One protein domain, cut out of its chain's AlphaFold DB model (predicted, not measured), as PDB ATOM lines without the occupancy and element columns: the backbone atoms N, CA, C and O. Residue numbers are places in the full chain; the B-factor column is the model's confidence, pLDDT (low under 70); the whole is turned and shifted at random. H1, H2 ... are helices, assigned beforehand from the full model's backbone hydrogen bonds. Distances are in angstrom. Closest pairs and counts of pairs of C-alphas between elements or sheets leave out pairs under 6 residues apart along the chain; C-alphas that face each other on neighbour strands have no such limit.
ATOM      1  N   ASP A 935     260.564 116.606 352.254       62.72
ATOM      2  CA  ASP A 935     261.220 117.866 352.575       62.72
ATOM      3  C   ASP A 935     262.018 117.810 353.884       62.72
ATOM      4  O   ASP A 935     263.139 118.302 353.907       62.72
ATOM      5  N   VAL A 936     261.541 117.132 354.933       68.62
ATOM      6  CA  VAL A 936     262.278 116.984 356.196       68.62
ATOM      7  C   VAL A 936     263.506 116.090 356.038       68.62
ATOM      8  O   VAL A 936     264.567 116.462 356.523       68.62
ATOM      9  N   ASN A 937     263.435 114.938 355.358       72.50
ATOM     10  CA  ASN A 937     264.638 114.100 355.194       72.50
ATOM     11  C   ASN A 937     265.699 114.799 354.337       72.50
ATOM     12  O   ASN A 937     266.872 114.851 354.707       72.50
ATOM     13  N   LEU A 938     265.260 115.403 353.228       76.19
ATOM     14  CA  LEU A 938     266.126 116.219 352.384       76.19
ATOM     15  C   LEU A 938     266.727 117.375 353.183       76.19
ATOM     16  O   LEU A 938     267.926 117.612 353.083       76.19
ATOM     17  N   ARG A 939     265.939 118.043 354.029       75.12
ATOM     18  CA  ARG A 939     266.421 119.095 354.925       75.12
ATOM     19  C   ARG A 939     267.464 118.576 355.911       75.12
ATOM     20  O   ARG A 939     268.526 119.170 356.010       75.12
ATOM     21  N   PHE A 940     267.216 117.457 356.591       76.50
ATOM     22  CA  PHE A 940     268.168 116.873 357.543       76.50
ATOM     23  C   PHE A 940     269.502 116.531 356.874       76.50
ATOM     24  O   PHE A 940     270.557 116.822 357.436       76.50
ATOM     25  N   VAL A 941     269.469 115.971 355.663       79.38
ATOM     26  CA  VAL A 941     270.684 115.665 354.899       79.38
ATOM     27  C   VAL A 941     271.359 116.943 354.389       79.38
ATOM     28  O   VAL A 941     272.553 117.109 354.604       79.38
ATOM     29  N   PHE A 942     270.636 117.868 353.753       75.12
ATOM     30  CA  PHE A 942     271.226 119.076 353.152       75.12
ATOM     31  C   PHE A 942     271.667 120.140 354.164       75.12
ATOM     32  O   PHE A 942     272.594 120.891 353.868       75.12
ATOM     33  N   GLU A 943     271.037 120.200 355.337       74.62
ATOM     34  CA  GLU A 943     271.424 121.067 356.462       74.62
ATOM     35  C   GLU A 943     272.303 120.326 357.489       74.62
ATOM     36  O   GLU A 943     272.713 120.912 358.487       74.62
ATOM     37  N   ASN A 944     272.609 119.042 357.251       82.19
ATOM     38  CA  ASN A 944     273.409 118.171 358.118       82.19
ATOM     39  C   ASN A 944     272.957 118.151 359.597       82.19
ATOM     40  O   ASN A 944     273.774 118.065 360.520       82.19
ATOM     41  N   ILE A 945     271.643 118.187 359.825       80.62
ATOM     42  CA  ILE A 945     271.036 118.095 361.160       80.62
ATOM     43  C   ILE A 945     271.377 116.723 361.767       80.62
ATOM     44  O   ILE A 945     271.230 115.686 361.115       80.62
ATOM     45  N   ASP A 946     271.873 116.698 363.007       80.38
ATOM     46  CA  ASP A 946     272.322 115.483 363.715       80.38
ATOM     47  C   ASP A 946     273.330 114.619 362.930       80.38
ATOM     48  O   ASP A 946     273.339 113.384 363.013       80.38
ATOM     49  N   ALA A 947     274.184 115.279 362.142       85.38
ATOM     50  CA  ALA A 947     275.167 114.652 361.264       85.38
ATOM     51  C   ALA A 947     274.559 113.757 360.158       85.38
ATOM     52  O   ALA A 947     275.233 112.846 359.672       85.38
ATOM     53  N   HIS A 948     273.305 113.987 359.740       86.31
ATOM     54  CA  HIS A 948     272.637 113.159 358.722       86.31
ATOM     55  C   HIS A 948     273.367 113.110 357.378       86.31
ATOM     56  O   HIS A 948     273.359 112.067 356.732       86.31
ATOM     57  N   ALA A 949     274.073 114.170 356.974       85.56
ATOM     58  CA  ALA A 949     274.878 114.116 355.755       85.56
ATOM     59  C   ALA A 949     275.995 113.071 355.859       85.56
ATOM     60  O   ALA A 949     276.225 112.290 354.934       85.56
ATOM     61  N   TRP A 950     276.672 113.023 357.011       86.69
ATOM     62  CA  TRP A 950     277.696 112.018 357.278       86.69
ATOM     63  C   TRP A 950     277.104 110.619 357.328       86.69
ATOM     64  O   TRP A 950     277.680 109.707 356.746       86.69
ATOM     65  N   ARG A 951     275.938 110.449 357.956       89.69
ATOM     66  CA  ARG A 951     275.242 109.157 358.013       89.69
ATOM     67  C   ARG A 951     274.915 108.644 356.613       89.69
ATOM     68  O   ARG A 951     275.279 107.515 356.295       89.69
ATOM     69  N   TYR A 952     274.379 109.505 355.751       89.50
ATOM     70  CA  TYR A 952     274.074 109.183 354.359       89.50
ATOM     71  C   TYR A 952     275.324 108.801 353.551       89.50
ATOM     72  O   TYR A 952     275.363 107.758 352.894       89.50
ATOM     73  N   VAL A 953     276.392 109.606 353.628       89.12
ATOM     74  CA  VAL A 953     277.651 109.349 352.901       89.12
ATOM     75  C   VAL A 953     278.344 108.075 353.397       89.12
ATOM     76  O   VAL A 953     278.942 107.337 352.608       89.12
ATOM     77  N   LEU A 954     278.275 107.809 354.701       91.12
ATOM     78  CA  LEU A 954     278.978 106.705 355.347       91.12
ATOM     79  C   LEU A 954     278.161 105.410 355.407       91.12
ATOM     80  O   LEU A 954     278.733 104.343 355.624       91.12
ATOM     81  N   ALA A 955     276.856 105.458 355.148       91.31
ATOM     82  CA  ALA A 955     275.979 104.296 355.190       91.31
ATOM     83  C   ALA A 955     276.498 103.144 354.313       91.31
ATOM     84  O   ALA A 955     276.747 102.053 354.821       91.31
ATOM     85  N   ALA A 956     276.762 103.371 353.023       91.94
ATOM     86  CA  ALA A 956     277.292 102.326 352.140       91.94
ATOM     87  C   ALA A 956     278.689 101.790 352.548       91.94
ATOM     88  O   ALA A 956     278.833 100.567 352.665       91.94
ATOM     89  N   PRO A 957     279.729 102.622 352.783       91.62
ATOM     90  CA  PRO A 957     281.058 102.113 353.138       91.62
ATOM     91  C   PRO A 957     281.103 101.383 354.487       91.62
ATOM     92  O   PRO A 957     281.866 100.426 354.613       91.62
ATOM     93  N   LEU A 958     280.292 101.785 355.473       92.06
ATOM     94  CA  LEU A 958     280.288 101.159 356.802       92.06
ATOM     95  C   LEU A 958     279.402  99.907 356.890       92.06
ATOM     96  O   LEU A 958     279.553  99.120 357.825       92.06
ATOM     97  N   THR A 959     278.492  99.692 355.933       90.25
ATOM     98  CA  THR A 959     277.587  98.526 355.943       90.25
ATOM     99  C   THR A 959     277.929  97.448 354.923       90.25
ATOM    100  O   THR A 959     277.676  96.273 355.182       90.25
ATOM    101  N   LEU A 960     278.536  97.804 353.787       94.56
ATOM    102  CA  LEU A 960     278.796  96.864 352.687       94.56
ATOM    103  C   LEU A 960     280.238  96.322 352.675       94.56
ATOM    104  O   LEU A 960     280.570  95.428 351.890       94.56
ATOM    105  N   GLY A 961     281.112  96.845 353.540       93.75
ATOM    106  CA  GLY A 961     282.490  96.383 353.702       93.75
ATOM    107  C   GLY A 961     283.267  96.340 352.379       93.75
ATOM    108  O   GLY A 961     283.241  97.275 351.575       93.75
ATOM    109  N   MET A 962     283.957  95.222 352.118       95.50
ATOM    110  CA  MET A 962     284.782  95.068 350.905       95.50
ATOM    111  C   MET A 962     284.004  95.107 349.580       95.50
ATOM    112  O   MET A 962     284.626  95.383 348.553       95.50
ATOM    113  N   PHE A 963     282.675  94.906 349.575       95.00
ATOM    114  CA  PHE A 963     281.877  95.133 348.362       95.00
ATOM    115  C   PHE A 963     281.982  96.583 347.891       95.00
ATOM    116  O   PHE A 963     282.100  96.828 346.692       95.00
ATOM    117  N   PHE A 964     281.981  97.537 348.826       95.31
ATOM    118  CA  PHE A 964     282.086  98.958 348.510       95.31
ATOM    119  C   PHE A 964     283.533  99.380 348.231       95.31
ATOM    120  O   PHE A 964     283.784 100.117 347.284       95.31
ATOM    121  N   ALA A 965     284.502  98.892 349.014       95.19
ATOM    122  CA  ALA A 965     285.893  99.350 348.932       95.19
ATOM    123  C   ALA A 965     286.652  98.863 347.679       95.19
ATOM    124  O   ALA A 965     287.381  99.628 347.044       95.19
ATOM    125  N   LEU A 966     286.505  97.589 347.301       94.69
ATOM    126  CA  LEU A 966     287.341  96.974 346.260       94.69
ATOM    127  C   LEU A 966     287.197  97.570 344.847       94.69
ATOM    128  O   LEU A 966     288.224  97.703 344.176       94.69
ATOM    129  N   PRO A 967     286.009  97.989 344.366       94.88
ATOM    130  CA  PRO A 967     285.873  98.616 343.048       94.88
ATOM    131  C   PRO A 967     286.793  99.833 342.828       94.88
ATOM    132  O   PRO A 967     287.226 100.091 341.698       94.88
ATOM    133  N   PHE A 968     287.168 100.547 343.897       93.12
ATOM    134  CA  PHE A 968     288.084 101.693 343.846       93.12
ATOM    135  C   PHE A 968     289.553 101.304 343.602       93.12
ATOM    136  O   PHE A 968     290.378 102.150 343.235       93.12
ATOM    137  N   ALA A 969     289.906 100.019 343.700       92.75
ATOM    138  CA  ALA A 969     291.230  99.543 343.320       92.75
ATOM    139  C   ALA A 969     291.466  99.613 341.795       92.75
ATOM    140  O   ALA A 969     292.617  99.750 341.377       92.75
ATOM    141  N   TRP A 970     290.415  99.628 340.958       92.50
ATOM    142  CA  TRP A 970     290.509  99.659 339.486       92.50
ATOM    143  C   TRP A 970     289.551 100.675 338.819       92.50
ATOM    144  O   TRP A 970     288.743 100.310 337.952       92.50
ATOM    145  N   PRO A 971     289.696 101.987 339.097       90.56
ATOM    146  CA  PRO A 971     288.724 103.010 338.693       90.56
ATOM    147  C   PRO A 971     288.551 103.118 337.171       90.56
ATOM    148  O   PRO A 971     287.451 103.351 336.675       90.56
ATOM    149  N   ARG A 972     289.617 102.875 336.394       91.38
ATOM    150  CA  ARG A 972     289.560 102.897 334.920       91.38
ATOM    151  C   ARG A 972     288.676 101.785 334.348       91.38
ATOM    152  O   ARG A 972     287.969 102.018 333.369       91.38
ATOM    153  N   ARG A 973     288.703 100.584 334.943       91.06
ATOM    154  CA  ARG A 973     287.884  99.447 334.491       91.06
ATOM    155  C   ARG A 973     286.420  99.648 334.859       91.06
ATOM    156  O   ARG A 973     285.563  99.440 334.006       91.06
ATOM    157  N   LEU A 974     286.164 100.128 336.076       90.94
ATOM    158  CA  LEU A 974     284.823 100.470 336.546       90.94
ATOM    159  C   LEU A 974     284.184 101.560 335.671       90.94
ATOM    160  O   LEU A 974     283.102 101.357 335.126       90.94
ATOM    161  N   ALA A 975     284.891 102.671 335.435       88.69
ATOM    162  CA  ALA A 975     284.408 103.740 334.560       88.69
ATOM    163  C   ALA A 975     284.171 103.254 333.118       88.69
ATOM    164  O   ALA A 975     283.212 103.663 332.465       88.69
ATOM    165  N   GLY A 976     285.030 102.361 332.612       89.25
ATOM    166  CA  GLY A 976     284.841 101.721 331.311       89.25
ATOM    167  C   GLY A 976     283.589 100.842 331.248       89.25
ATOM    168  O   GLY A 976     282.876 100.887 330.249       89.25
ATOM    169  N   PHE A 977     283.302 100.075 332.304       89.38
ATOM    170  CA  PHE A 977     282.102  99.244 332.416       89.38
ATOM    171  C   PHE A 977     280.831 100.095 332.480       89.38
ATOM    172  O   PHE A 977     279.972  99.930 331.623       89.38
ATOM    173  N   LEU A 978     280.750 101.073 333.387       89.81
ATOM    174  CA  LEU A 978     279.561 101.926 333.555       89.81
ATOM    175  C   LEU A 978     279.230 102.760 332.307       89.81
ATOM    176  O   LEU A 978     278.066 102.988 331.995       89.81
ATOM    177  N   ARG A 979     280.244 103.181 331.537       86.19
ATOM    178  CA  ARG A 979     280.029 103.852 330.240       86.19
ATOM    179  C   ARG A 979     279.447 102.919 329.177       86.19
ATOM    180  O   ARG A 979     278.732 103.377 328.285       86.19
ATOM    181  N   ARG A 980     279.795 101.630 329.225       85.94
ATOM    182  CA  ARG A 980     279.268 100.621 328.298       85.94
ATOM    183  C   ARG A 980     277.876 100.171 328.723       85.94
ATOM    184  O   ARG A 980     276.979 100.204 327.885       85.94
ATOM    185  N   GLU A 981     277.685  99.879 330.002       86.81
ATOM    186  CA  GLU A 981     276.454  99.348 330.586       86.81
ATOM    187  C   GLU A 981     275.674 100.431 331.346       86.81
ATOM    188  O   GLU A 981     275.692 100.510 332.575       86.81
ATOM    189  N   LEU A 982     274.977 101.294 330.597       88.56
ATOM    190  CA  LEU A 982     274.271 102.457 331.160       88.56
ATOM    191  C   LEU A 982     273.173 102.092 332.165       88.56
ATOM    192  O   LEU A 982     272.888 102.890 333.050       88.56
ATOM    193  N   VAL A1008     270.624  97.924 348.648       92.62
ATOM    194  CA  VAL A1008     270.293  97.513 347.278       92.62
ATOM    195  C   VAL A1008     271.481  97.653 346.319       92.62
ATOM    196  O   VAL A1008     271.442  97.087 345.235       92.62
ATOM    197  N   LEU A1009     272.579  98.325 346.678       95.31
ATOM    198  CA  LEU A1009     273.787  98.383 345.847       95.31
ATOM    199  C   LEU A1009     274.497  97.027 345.695       95.31
ATOM    200  O   LEU A1009     275.279  96.864 344.755       95.31
ATOM    201  N   VAL A1010     274.232  96.046 346.568       96.19
ATOM    202  CA  VAL A1010     274.951  94.760 346.588       96.19
ATOM    203  C   VAL A1010     275.026  94.051 345.226       96.19
ATOM    204  O   VAL A1010     276.133  93.663 344.856       96.19
ATOM    205  N   PRO A1011     273.948  93.898 344.428       96.50
ATOM    206  CA  PRO A1011     274.025  93.223 343.131       96.50
ATOM    207  C   PRO A1011     275.024  93.897 342.178       96.50
ATOM    208  O   PRO A1011     275.816  93.218 341.523       96.50
ATOM    209  N   ALA A1012     275.050  95.235 342.148       96.06
ATOM    210  CA  ALA A1012     275.999  95.995 341.336       96.06
ATOM    211  C   ALA A1012     277.434  95.820 341.849       96.06
ATOM    212  O   ALA A1012     278.344  95.527 341.073       96.06
ATOM    213  N   LEU A1013     277.637  95.945 343.164       96.75
ATOM    214  CA  LEU A1013     278.953  95.793 343.782       96.75
ATOM    215  C   LEU A1013     279.504  94.371 343.618       96.75
ATOM    216  O   LEU A1013     280.690  94.211 343.339       96.75
ATOM    217  N   ALA A1014     278.661  93.342 343.696       96.38
ATOM    218  CA  ALA A1014     279.051  91.962 343.440       96.38
ATOM    219  C   ALA A1014     279.552  91.777 341.999       96.38
ATOM    220  O   ALA A1014     280.622  91.203 341.785       96.38
ATOM    221  N   VAL A1015     278.857  92.344 341.006       94.94
ATOM    222  CA  VAL A1015     279.350  92.370 339.618       94.94
ATOM    223  C   VAL A1015     280.679  93.136 339.537       94.94
ATOM    224  O   VAL A1015     281.638  92.664 338.923       94.94
ATOM    225  N   PHE A1016     280.809  94.288 340.195       95.00
ATOM    226  CA  PHE A1016     282.038  95.088 340.125       95.00
ATOM    227  C   PHE A1016     283.250  94.398 340.759       95.00
ATOM    228  O   PHE A1016     284.368  94.542 340.261       95.00
ATOM    229  N   VAL A1017     283.041  93.641 341.833       95.25
ATOM    230  CA  VAL A1017     284.103  92.935 342.551       95.25
ATOM    231  C   VAL A1017     284.485  91.633 341.852       95.25
ATOM    232  O   VAL A1017     285.672  91.363 341.679       95.25
ATOM    233  N   PHE A1018     283.517  90.840 341.393       94.12
ATOM    234  CA  PHE A1018     283.799  89.486 340.905       94.12
ATOM    235  C   PHE A1018     283.901  89.369 339.377       94.12
ATOM    236  O   PHE A1018     284.611  88.487 338.896       94.12
ATOM    237  N   HIS A1019     283.280  90.268 338.604       91.50
ATOM    238  CA  HIS A1019     283.383  90.277 337.137       91.50
ATOM    239  C   HIS A1019     284.452  91.256 336.612       91.50
ATOM    240  O   HIS A1019     285.231  90.907 335.726       91.50
ATOM    241  N   ILE A1020     284.523  92.483 337.148       90.81
ATOM    242  CA  ILE A1020     285.417  93.536 336.609       90.81
ATOM    243  C   ILE A1020     286.875  93.377 337.087       90.81
ATOM    244  O   ILE A1020     287.817  93.834 336.416       90.81
ATOM    245  N   ALA A1021     287.076  92.747 338.247       87.62
ATOM    246  CA  ALA A1021     288.391  92.593 338.857       87.62
ATOM    247  C   ALA A1021     289.404  91.885 337.934       87.62
ATOM    248  O   ALA A1021     289.043  91.056 337.094       87.62
ATOM    249  N   PRO A1022     290.710  92.187 338.065       83.69
ATOM    250  CA  PRO A1022     291.755  91.445 337.369       83.69
ATOM    251  C   PRO A1022     291.669  89.946 337.656       83.69
ATOM    252  O   PRO A1022     291.606  89.534 338.809       83.69
ATOM    253  N   SER A1023     291.743  89.118 336.612       77.25
ATOM    254  CA  SER A1023     291.697  87.657 336.754       77.25
ATOM    255  C   SER A1023     292.836  87.096 337.613       77.25
ATOM    256  O   SER A1023     292.700  86.013 338.171       77.25
ATOM    257  N   SER A1024     293.944  87.830 337.759       80.38
ATOM    258  CA  SER A1024     295.052  87.501 338.658       80.38
ATOM    259  C   SER A1024     294.696  87.611 340.143       80.38
ATOM    260  O   SER A1024     295.295  86.901 340.948       80.38
ATOM    261  N   LEU A1025     293.725  88.457 340.512       86.00
ATOM    262  CA  LEU A1025     293.329  88.687 341.903       86.00
ATOM    263  C   LEU A1025     292.809  87.399 342.546       86.00
ATOM    264  O   LEU A1025     293.309  86.960 343.577       86.00
ATOM    265  N   TRP A1026     291.850  86.772 341.870       88.69
ATOM    266  CA  TRP A1026     291.110  85.615 342.363       88.69
ATOM    267  C   TRP A1026     291.834  84.275 342.169       88.69
ATOM    268  O   TRP A1026     291.380  83.254 342.670       88.69
ATOM    269  N   ARG A1027     292.975  84.260 341.462       85.50
ATOM    270  CA  ARG A1027     293.818  83.059 341.300       85.50
ATOM    271  C   ARG A1027     294.759  82.816 342.484       85.50
ATOM    272  O   ARG A1027     295.323  81.734 342.591       85.50
ATOM    273  N   SER A1028     294.971  83.811 343.348       85.81
ATOM    274  CA  SER A1028     295.861  83.700 344.507       85.81
ATOM    275  C   SER A1028     295.064  83.351 345.762       85.81
ATOM    276  O   SER A1028     294.368  84.208 346.300       85.81
ATOM    277  N   ALA A1029     295.205  82.117 346.257       86.31
ATOM    278  CA  ALA A1029     294.488  81.643 347.446       86.31
ATOM    279  C   ALA A1029     294.707  82.552 348.673       86.31
ATOM    280  O   ALA A1029     293.744  82.929 349.333       86.31
ATOM    281  N   TRP A1030     295.949  83.000 348.907       89.44
ATOM    282  CA  TRP A1030     296.280  83.982 349.949       89.44
ATOM    283  C   TRP A1030     295.442  85.261 349.838       89.44
ATOM    284  O   TRP A1030     294.860  85.696 350.827       89.44
ATOM    285  N   ARG A1031     295.334  85.856 348.640       90.69
ATOM    286  CA  ARG A1031     294.559  87.093 348.454       90.69
ATOM    287  C   ARG A1031     293.080  86.868 348.710       90.69
ATOM    288  O   ARG A1031     292.448  87.727 349.310       90.69
ATOM    289  N   VAL A1032     292.538  85.731 348.280       92.12
ATOM    290  CA  VAL A1032     291.132  85.383 348.530       92.12
ATOM    291  C   VAL A1032     290.862  85.266 350.029       92.12
ATOM    292  O   VAL A1032     289.900  85.861 350.515       92.12
ATOM    293  N   VAL A1033     291.733  84.573 350.769       93.38
ATOM    294  CA  VAL A1033     291.629  84.436 352.230       93.38
ATOM    295  C   VAL A1033     291.769  85.792 352.917       93.38
ATOM    296  O   VAL A1033     290.907  86.159 353.709       93.38
ATOM    297  N   ALA A1034     292.793  86.577 352.573       93.44
ATOM    298  CA  ALA A1034     293.039  87.879 353.188       93.44
ATOM    299  C   ALA A1034     291.901  88.877 352.922       93.44
ATOM    300  O   ALA A1034     291.426  89.533 353.844       93.44
ATOM    301  N   LEU A1035     291.408  88.964 351.681       95.75
ATOM    302  CA  LEU A1035     290.278  89.830 351.339       95.75
ATOM    303  C   LEU A1035     288.980  89.378 352.012       95.75
ATOM    304  O   LEU A1035     288.190  90.224 352.419       95.75
ATOM    305  N   THR A1036     288.775  88.068 352.167       96.00
ATOM    306  CA  THR A1036     287.620  87.535 352.900       96.00
ATOM    307  C   THR A1036     287.726  87.863 354.388       96.00
ATOM    308  O   THR A1036     286.758  88.345 354.958       96.00
ATOM    309  N   ALA A1037     288.900  87.712 355.008       96.12
ATOM    310  CA  ALA A1037     289.117  88.097 356.404       96.12
ATOM    311  C   ALA A1037     288.881  89.601 356.632       96.12
ATOM    312  O   ALA A1037     288.186  89.983 357.571       96.12
ATOM    313  N   LEU A1038     289.385  90.456 355.734       96.69
ATOM    314  CA  LEU A1038     289.123  91.897 355.774       96.69
ATOM    315  C   LEU A1038     287.638  92.224 355.573       96.69
ATOM    316  O   LEU A1038     287.133  93.148 356.207       96.69
ATOM    317  N   HIS A1039     286.934  91.484 354.711       96.50
ATOM    318  CA  HIS A1039     285.491  91.627 354.537       96.50
ATOM    319  C   HIS A1039     284.747  91.283 355.825       96.50
ATOM    320  O   HIS A1039     284.000  92.127 356.308       96.50
ATOM    321  N   LEU A1040     285.018  90.114 356.416       95.06
ATOM    322  CA  LEU A1040     284.416  89.662 357.673       95.06
ATOM    323  C   LEU A1040     284.675  90.651 358.821       95.06
ATOM    324  O   LEU A1040     283.753  90.976 359.564       95.06
ATOM    325  N   ALA A1041     285.892  91.192 358.926       94.19
ATOM    326  CA  ALA A1041     286.215  92.228 359.904       94.19
ATOM    327  C   ALA A1041     285.436  93.530 359.643       94.19
ATOM    328  O   ALA A1041     284.825  94.073 360.560       94.19
ATOM    329  N   ALA A1042     285.402  94.009 358.394       93.25
ATOM    330  CA  ALA A1042     284.728  95.259 358.033       93.25
ATOM    331  C   ALA A1042     283.213  95.203 358.267       93.25
ATOM    332  O   ALA A1042     282.609  96.215 358.615       93.25
ATOM    333  N   VAL A1043     282.611  94.026 358.100       91.62
ATOM    334  CA  VAL A1043     281.181  93.799 358.341       91.62
ATOM    335  C   VAL A1043     280.886  93.337 359.765       91.62
ATOM    336  O   VAL A1043     279.749  92.997 360.058       91.62
ATOM    337  N   ARG A1044     281.874  93.352 360.673       90.19
ATOM    338  CA  ARG A1044     281.693  92.980 362.087       90.19
ATOM    339  C   ARG A1044     281.075  91.579 362.232       90.19
ATOM    340  O   ARG A1044     280.139  91.372 362.999       90.19
ATOM    341  N   PHE A1045     281.578  90.618 361.459       88.31
ATOM    342  CA  PHE A1045     281.115  89.230 361.498       88.31
ATOM    343  C   PHE A1045     281.190  88.661 362.928       88.31
ATOM    344  O   PHE A1045     282.192  88.860 363.611       88.31
ATOM    345  N   LEU A1046     280.134  87.959 363.365       84.25
ATOM    346  CA  LEU A1046     279.931  87.435 364.733       84.25
ATOM    347  C   LEU A1046     279.787  88.494 365.843       84.25
ATOM    348  O   LEU A1046     279.732  88.136 367.019       84.25
ATOM    349  N   TRP A1047     279.691  89.781 365.507       82.12
ATOM    350  CA  TRP A1047     279.414  90.818 366.499       82.12
ATOM    351  C   TRP A1047     277.936  90.788 366.912       82.12
ATOM    352  O   TRP A1047     277.075  90.886 366.031       82.12
ATOM    353  N   PRO A1048     277.612  90.692 368.215       75.00
ATOM    354  CA  PRO A1048     276.234  90.526 368.647       75.00
ATOM    355  C   PRO A1048     275.384  91.775 368.404       75.00
ATOM    356  O   PRO A1048     275.826  92.902 368.647       75.00
ATOM    357  N   VAL A1049     274.143  91.571 367.957       75.31
ATOM    358  CA  VAL A1049     273.117  92.625 367.919       75.31
ATOM    359  C   VAL A1049     272.324  92.542 369.220       75.31
ATOM    360  O   VAL A1049     271.695  91.523 369.486       75.31
ATOM    361  N   GLY A1050     272.380  93.583 370.052       77.31
ATOM    362  CA  GLY A1050     271.692  93.598 371.347       77.31
ATOM    363  C   GLY A1050     270.164  93.522 371.230       77.31
ATOM    364  O   GLY A1050     269.596  93.757 370.162       77.31
ATOM    365  N   THR A1051     269.477  93.166 372.315       80.88
ATOM    366  CA  THR A1051     268.011  92.971 372.326       80.88
ATOM    367  C   THR A1051     267.234  94.246 372.657       80.88
ATOM    368  O   THR A1051     266.028  94.309 372.397       80.88
ATOM    369  N   SER A1052     267.910  95.262 373.203       83.00
ATOM    370  CA  SER A1052     267.311  96.548 373.566       83.00
ATOM    371  C   SER A1052     267.173  97.503 372.374       83.00
ATOM    372  O   SER A1052     267.917  97.429 371.393       83.00
ATOM    373  N   GLU A1053     266.242  98.454 372.477       84.75
ATOM    374  CA  GLU A1053     266.057  99.517 371.478       84.75
ATOM    375  C   GLU A1053     267.332 100.357 371.284       84.75
ATOM    376  O   GLU A1053     267.720 100.654 370.155       84.75
ATOM    377  N   ALA A1054     268.029 100.688 372.376       82.94
ATOM    378  CA  ALA A1054     269.252 101.485 372.331       82.94
ATOM    379  C   ALA A1054     270.386 100.777 371.570       82.94
ATOM    380  O   ALA A1054     271.057 101.391 370.742       82.94
ATOM    381  N   GLU A1055     270.589  99.480 371.811       81.31
ATOM    382  CA  GLU A1055     271.606  98.692 371.103       81.31
ATOM    383  C   GLU A1055     271.257  98.513 369.624       81.31
ATOM    384  O   GLU A1055     272.137  98.604 368.767       81.31
ATOM    385  N   TYR A1056     269.969  98.324 369.318       81.06
ATOM    386  CA  TYR A1056     269.459  98.272 367.952       81.06
ATOM    387  C   TYR A1056     269.756  99.565 367.179       81.06
ATOM    388  O   TYR A1056     270.338  99.507 366.093       81.06
ATOM    389  N   LEU A1057     269.420 100.728 367.750       82.75
ATOM    390  CA  LEU A1057     269.677 102.034 367.131       82.75
ATOM    391  C   LEU A1057     271.183 102.285 366.954       82.75
ATOM    392  O   LEU A1057     271.618 102.852 365.953       82.75
ATOM    393  N   GLN A1058     272.008 101.804 367.885       82.94
ATOM    394  CA  GLN A1058     273.461 101.957 367.813       82.94
ATOM    395  C   GLN A1058     274.146 101.063 366.769       82.94
ATOM    396  O   GLN A1058     275.313 101.302 366.449       82.94
ATOM    397  N   TYR A1059     273.466 100.045 366.234       80.62
ATOM    398  CA  TYR A1059     274.044  99.133 365.244       80.62
ATOM    399  C   TYR A1059     274.010  99.695 363.810       80.62
ATOM    400  O   TYR A1059     274.903  99.401 363.004       80.62
ATOM    401  N   THR A1060     273.007 100.525 363.513       83.69
ATOM    402  CA  THR A1060     272.752 101.170 362.213       83.69
ATOM    403  C   THR A1060     273.451 102.512 362.071       83.69
ATOM    404  O   THR A1060     273.497 103.297 363.019       83.69
ATOM    405  N   VAL A1061     273.957 102.817 360.873       88.25
ATOM    406  CA  VAL A1061     274.651 104.094 360.611       88.25
ATOM    407  C   VAL A1061     273.690 105.273 360.758       88.25
ATOM    408  O   VAL A1061     274.063 106.312 361.307       88.25
ATOM    409  N   SER A1062     272.431 105.081 360.368       84.88
ATOM    410  CA  SER A1062     271.351 106.061 360.499       84.88
ATOM    411  C   SER A1062     271.082 106.550 361.929       84.88
ATOM    412  O   SER A1062     270.670 107.692 362.107       84.88
ATOM    413  N   ALA A1063     271.356 105.741 362.959       84.88
ATOM    414  CA  ALA A1063     270.988 106.066 364.343       84.88
ATOM    415  C   ALA A1063     272.128 105.944 365.377       84.88
ATOM    416  O   ALA A1063     271.959 106.367 366.522       84.88
ATOM    417  N   MET A1064     273.311 105.438 365.004       88.69
ATOM    418  CA  MET A1064     274.441 105.332 365.938       88.69
ATOM    419  C   MET A1064     274.941 106.694 366.434       88.69
ATOM    420  O   MET A1064     274.828 107.697 365.733       88.69
ATOM    421  N   SER A1065     275.533 106.765 367.627       89.00
ATOM    422  CA  SER A1065     276.134 108.021 368.096       89.00
ATOM    423  C   SER A1065     277.281 108.467 367.181       89.00
ATOM    424  O   SER A1065     277.969 107.635 366.580       89.00
ATOM    425  N   VAL A1066     277.502 109.783 367.082       87.12
ATOM    426  CA  VAL A1066     278.548 110.359 366.217       87.12
ATOM    427  C   VAL A1066     279.928 109.799 366.574       87.12
ATOM    428  O   VAL A1066     280.659 109.391 365.677       87.12
ATOM    429  N   ASP A1067     280.246 109.654 367.863       86.81
ATOM    430  CA  ASP A1067     281.532 109.104 368.317       86.81
ATOM    431  C   ASP A1067     281.773 107.674 367.818       86.81
ATOM    432  O   ASP A1067     282.858 107.337 367.335       86.81
ATOM    433  N   ARG A1068     280.742 106.820 367.878       87.88
ATOM    434  CA  ARG A1068     280.827 105.442 367.374       87.88
ATOM    435  C   ARG A1068     280.923 105.401 365.857       87.88
ATOM    436  O   ARG A1068     281.674 104.584 365.329       87.88
ATOM    437  N   MET A1069     280.202 106.286 365.170       91.44
ATOM    438  CA  MET A1069     280.297 106.425 363.720       91.44
ATOM    439  C   MET A1069     281.721 106.783 363.306       91.44
ATOM    440  O   MET A1069     282.297 106.098 362.468       91.44
ATOM    441  N   VAL A1070     282.322 107.788 363.945       88.75
ATOM    442  CA  VAL A1070     283.703 108.213 363.686       88.75
ATOM    443  C   VAL A1070     284.691 107.068 363.936       88.75
ATOM    444  O   VAL A1070     285.528 106.784 363.078       88.75
ATOM    445  N   ALA A1071     284.567 106.346 365.054       90.06
ATOM    446  CA  ALA A1071     285.413 105.186 365.337       90.06
ATOM    447  C   ALA A1071     285.286 104.090 364.258       90.06
ATOM    448  O   ALA A1071     286.292 103.555 363.782       90.06
ATOM    449  N   LEU A1072     284.056 103.792 363.825       90.94
ATOM    450  CA  LEU A1072     283.794 102.800 362.785       90.94
ATOM    451  C   LEU A1072     284.341 103.242 361.418       90.94
ATOM    452  O   LEU A1072     284.855 102.407 360.675       90.94
ATOM    453  N   VAL A1073     284.312 104.542 361.102       93.38
ATOM    454  CA  VAL A1073     284.935 105.106 359.890       93.38
ATOM    455  C   VAL A1073     286.429 104.847 359.856       93.38
ATOM    456  O   VAL A1073     286.928 104.356 358.843       93.38
ATOM    457  N   TYR A1074     287.150 105.135 360.941       91.62
ATOM    458  CA  TYR A1074     288.590 104.877 360.989       91.62
ATOM    459  C   TYR A1074     288.899 103.385 360.839       91.62
ATOM    460  O   TYR A1074     289.769 103.013 360.048       91.62
ATOM    461  N   PHE A1075     288.146 102.531 361.534       93.25
ATOM    462  CA  PHE A1075     288.309 101.082 361.461       93.25
ATOM    463  C   PHE A1075     288.057 100.538 360.045       93.25
ATOM    464  O   PHE A1075     288.946  99.937 359.436       93.25
ATOM    465  N   CYS A1076     286.879 100.795 359.469       93.38
ATOM    466  CA  CYS A1076     286.529 100.340 358.123       93.38
ATOM    467  C   CYS A1076     287.418 100.986 357.047       93.38
ATOM    468  O   CYS A1076     287.760 100.328 356.064       93.38
ATOM    469  N   GLY A1077     287.837 102.241 357.238       91.88
ATOM    470  CA  GLY A1077     288.758 102.951 356.351       91.88
ATOM    471  C   GLY A1077     290.138 102.296 356.286       91.88
ATOM    472  O   GLY A1077     290.658 102.067 355.191       91.88
ATOM    473  N   ALA A1078     290.702 101.910 357.435       92.94
ATOM    474  CA  ALA A1078     291.966 101.178 357.494       92.94
ATOM    475  C   ALA A1078     291.874  99.822 356.770       92.94
ATOM    476  O   ALA A1078     292.736  99.490 355.950       92.94
ATOM    477  N   LEU A1079     290.791  99.067 356.996       95.69
ATOM    478  CA  LEU A1079     290.552  97.794 356.309       95.69
ATOM    479  C   LEU A1079     290.399  97.988 354.794       95.69
ATOM    480  O   LEU A1079     290.990  97.237 354.017       95.69
ATOM    481  N   ALA A1080     289.649  99.004 354.357       93.62
ATOM    482  CA  ALA A1080     289.444  99.323 352.946       93.62
ATOM    483  C   ALA A1080     290.764  99.642 352.226       93.62
ATOM    484  O   ALA A1080     291.020  99.110 351.142       93.62
ATOM    485  N   LEU A1081     291.632 100.455 352.841       93.56
ATOM    486  CA  LEU A1081     292.968 100.745 352.313       93.56
ATOM    487  C   LEU A1081     293.824  99.476 352.218       93.56
ATOM    488  O   LEU A1081     294.457  99.246 351.184       93.56
ATOM    489  N   GLY A1082     293.783  98.616 353.241       93.62
ATOM    490  CA  GLY A1082     294.435  97.305 353.221       93.62
ATOM    491  C   GLY A1082     293.940  96.414 352.076       93.62
ATOM    492  O   GLY A1082     294.742  95.852 351.329       93.62
ATOM    493  N   GLY A1083     292.623  96.344 351.863       93.62
ATOM    494  CA  GLY A1083     292.015  95.581 350.769       93.62
ATOM    495  C   GLY A1083     292.419  96.103 349.387       93.62
ATOM    496  O   GLY A1083     292.791  95.321 348.507       93.62
ATOM    497  N   ILE A1084     292.428  97.428 349.200       92.81
ATOM    498  CA  ILE A1084     292.888  98.071 347.960       92.81
ATOM    499  C   ILE A1084     294.380  97.798 347.720       92.81
ATOM    500  O   ILE A1084     294.773  97.521 346.582       92.81
ATOM    501  N   ALA A1085     295.211  97.827 348.767       90.31
ATOM    502  CA  ALA A1085     296.630  97.502 348.670       90.31
ATOM    503  C   ALA A1085     296.849  96.038 348.244       90.31
ATOM    504  O   ALA A1085     297.569  95.790 347.275       90.31
ATOM    505  N   ILE A1086     296.161  95.075 348.876       90.69
ATOM    506  CA  ILE A1086     296.192  93.645 348.501       90.69
ATOM    507  C   ILE A1086     295.750  93.435 347.051       90.69
ATOM    508  O   ILE A1086     296.358  92.652 346.313       90.69
ATOM    509  N   ALA A1087     294.720  94.158 346.614       88.62
ATOM    510  CA  ALA A1087     294.232  94.094 345.246       88.62
ATOM    511  C   ALA A1087     295.237  94.631 344.212       88.62
ATOM    512  O   ALA A1087     295.310  94.099 343.101       88.62
ATOM    513  N   ARG A1088     296.004  95.672 344.565       86.69
ATOM    514  CA  ARG A1088     296.974  96.337 343.677       86.69
ATOM    515  C   ARG A1088     298.390  95.776 343.739       86.69
ATOM    516  O   ARG A1088     299.172  96.075 342.841       86.69
ATOM    517  N   LEU A1089     298.717  94.977 344.751       81.06
ATOM    518  CA  LEU A1089     300.008  94.304 344.864       81.06
ATOM    519  C   LEU A1089     300.312  93.529 343.570       81.06
ATOM    520  O   LEU A1089     299.486  92.745 343.097       81.06
ATOM    521  N   ASP A1090     301.500  93.723 343.001       69.19
ATOM    522  CA  ASP A1090     301.997  92.943 341.867       69.19
ATOM    523  C   ASP A1090     303.012  91.912 342.374       69.19
ATOM    524  O   ASP A1090     304.138  92.242 342.742       69.19
ATOM    525  N   LEU A1091     302.603  90.642 342.424       61.31
ATOM    526  CA  LEU A1091     303.477  89.550 342.871       61.31
ATOM    527  C   LEU A1091     304.562  89.210 341.837       61.31
ATOM    528  O   LEU A1091     305.527  88.532 342.183       61.31
ATOM    529  N   GLY A1092     304.435  89.672 340.586       55.00
ATOM    530  CA  GLY A1092     305.460  89.497 339.555       55.00
ATOM    531  C   GLY A1092     306.741  90.279 339.852       55.00
ATOM    532  O   GLY A1092     307.827  89.795 339.550       55.00
ATOM    533  N   ALA A1093     306.622  91.430 340.519       51.91
ATOM    534  CA  ALA A1093     307.749  92.281 340.908       51.91
ATOM    535  C   ALA A1093     308.509  91.779 342.156       51.91
ATOM    536  O   ALA A1093     309.636  92.200 342.397       51.91
ATOM    537  N   LEU A1094     307.906  90.875 342.940       50.84
ATOM    538  CA  LEU A1094     308.439  90.376 344.217       50.84
ATOM    539  C   LEU A1094     309.096  88.987 344.115       50.84
ATOM    540  O   LEU A1094     309.575  88.462 345.114       50.84
ATOM    541  N   SER A1095     309.120  88.376 342.926       53.56
ATOM    542  CA  SER A1095     309.760  87.078 342.674       53.56
ATOM    543  C   SER A1095     311.113  87.281 341.975       53.56
ATOM    544  O   SER A1095     311.126  87.554 340.770       53.56
ATOM    545  N   PRO A1096     312.257  87.093 342.668       55.62
ATOM    546  CA  PRO A1096     313.581  87.188 342.045       55.62
ATOM    547  C   PRO A1096     313.723  86.242 340.840       55.62
ATOM    548  O   PRO A1096     314.262  86.614 339.802       55.62
ATOM    549  N   ALA A1097     313.130  85.046 340.936       54.53
ATOM    550  CA  ALA A1097     313.192  84.005 339.910       54.53
ATOM    551  C   ALA A1097     312.436  84.346 338.609       54.53
ATOM    552  O   ALA A1097     312.811  83.871 337.539       54.53
ATOM    553  N   ARG A1098     311.372  85.166 338.662       51.88
ATOM    554  CA  ARG A1098     310.652  85.604 337.448       51.88
ATOM    555  C   ARG A1098     311.253  86.857 336.822       51.88
ATOM    556  O   ARG A1098     311.159  86.999 335.607       51.88
ATOM    557  N   ARG A1099     311.913  87.706 337.617       52.16
ATOM    558  CA  ARG A1099     312.681  88.859 337.125       52.16
ATOM    559  C   ARG A1099     313.842  88.405 336.232       52.16
ATOM    560  O   ARG A1099     313.936  88.864 335.102       52.16
ATOM    561  N   ALA A1100     314.575  87.375 336.666       54.66
ATOM    562  CA  ALA A1100     315.643  86.751 335.879       54.66
ATOM    563  C   ALA A1100     315.151  86.154 334.543       54.66
ATOM    564  O   ALA A1100     315.851  86.208 333.539       54.66
ATOM    565  N   LYS A1101     313.924  85.614 334.500       49.31
ATOM    566  CA  LYS A1101     313.351  85.053 333.265       49.31
ATOM    567  C   LYS A1101     312.827  86.127 332.303       49.31
ATOM    568  O   LYS A1101     312.840  85.897 331.101       49.31
ATOM    569  N   ALA A1102     312.371  87.270 332.821       45.44
ATOM    570  CA  ALA A1102     311.950  88.413 332.013       45.44
ATOM    571  C   ALA A1102     313.154  89.165 331.423       45.44
ATOM    572  O   ALA A1102     313.125  89.513 330.247       45.44
ATOM    573  N   GLU A1103     314.224  89.332 332.207       55.94
ATOM    574  CA  GLU A1103     315.492  89.937 331.772       55.94
ATOM    575  C   GLU A1103     316.264  89.056 330.778       55.94
ATOM    576  O   GLU A1103     316.977  89.585 329.942       55.94
ATOM    577  N   ALA A1104     316.081  87.730 330.801       51.06
ATOM    578  CA  ALA A1104     316.654  86.822 329.799       51.06
ATOM    579  C   ALA A1104     315.838  86.724 328.489       51.06
ATOM    580  O   ALA A1104     316.256  86.041 327.557       51.06
ATOM    581  N   SER A1105     314.649  87.336 328.432       45.00
ATOM    582  CA  SER A1105     313.743  87.301 327.268       45.00
ATOM    583  C   SER A1105     313.559  88.655 326.572       45.00
ATOM    584  O   SER A1105     312.830  88.730 325.581       45.00
ATOM    585  N   ALA A1106     314.185  89.704 327.108       44.22
ATOM    586  CA  ALA A1106     314.324  91.030 326.514       44.22
ATOM    587  C   ALA A1106     315.767  91.195 326.034       44.22
ATOM    588  O   ALA A1106     315.951  91.877 325.002       44.22
TER     589      ALA A1106
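Overview. This is residues 935 to 982 and 1008 to 1106 of the 1106 residues of an uncharacterized protein of Chloroflexi bacterium (UniProt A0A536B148). A loose, elongated set of helices: long H8 and H6 lie side by side and run opposite ways, and short H3 crosses both, with H5 packing on H3. H2 packs on the first part of H8 and makes a corner with H1, while residues 1092 to 1106, with H9, stick out as a tail. The printed part has 147 residues with nine named helices, H1 to H9 in order along the chain, and no named strand; the class is all helix. The whole is loose, with a radius of gyration of the C-alphas of 19.4 A, and spans 66 by 36 by 22 A.

Along the chain. H1, residues 935 to 942, begins with C-alpha 935 at (261.220, 117.866, 352.575). H2, residues 945 to 960, is 24.1 A long and has a kink of 53 degrees near residue 953. H3 is residues 962 to 969, and H4 is residues 971 to 980. After the cut come H5, residues 1008 to 1018, 17.0 A long, and H6, residues 1029 to 1042, 19.8 A long. H7 is residues 1053 to 1059. H8, residues 1066 to 1088, is the longest at 32.3 A, with C-alpha 1066 at (278.548, 110.359, 366.217). H9, residues 1096 to 1103, ends with C-alpha 1103 at (315.492, 89.937, 331.772).

Arrangement. H3 is the hub, touching four helices. It touches H8, with residues 1080 to 1088 of H8 alone, at a steep tilt of 52 degrees; the closest C-alphas, of Ala 969 and Ile 1084, are 5.1 A apart. H3 touches H5, closest C-alphas Phe 963 and Leu 1013 at 5.5 A, and H6, closest C-alphas Met 962 and His 1039 at 5.1 A. H6 touches H8 at a shallow tilt of 10 degrees, opposite ways; the closest C-alphas, of Ala 1042 and Cys 1076, are 5.4 A apart. H2 touches H8 at a shallow tilt of 34 degrees, only just short of steep, with C-alphas Leu 958 and Cys 1076 closest at 6.4 A. H2 and H3 touch only at the corner, and only just, with 3 pairs of C-alphas within 8 A. H1 and H2 touch about perpendicular, at 75 degrees, with C-alphas Val 941 and Ala 949 closest at 4.6 A. H4 and H5 are close but not clearly touching, and H7 and H8 are near each other. Every O i to N i+4 pair is within hydrogen-bond range in H1, H4, H6, H7 and H8, against 8 of 12 in H2, 6 of 7 in H5, 3 of 4 in H9 and 1 of 4 in H3, where 2 of 5 O i to N i+3 pairs are.

Size, cuts and confidence. The C-alphas farthest apart, of Val 936 and Ala 1104, are 67.6 A apart. Residues 983 to 1007 are not printed, and C-alphas 982 and 1008 are 17.3 A apart across the cut. Of the links that are printed whole, none is long. The pLDDT is under 70 at residues 935 to 936 and 1090 to 1106.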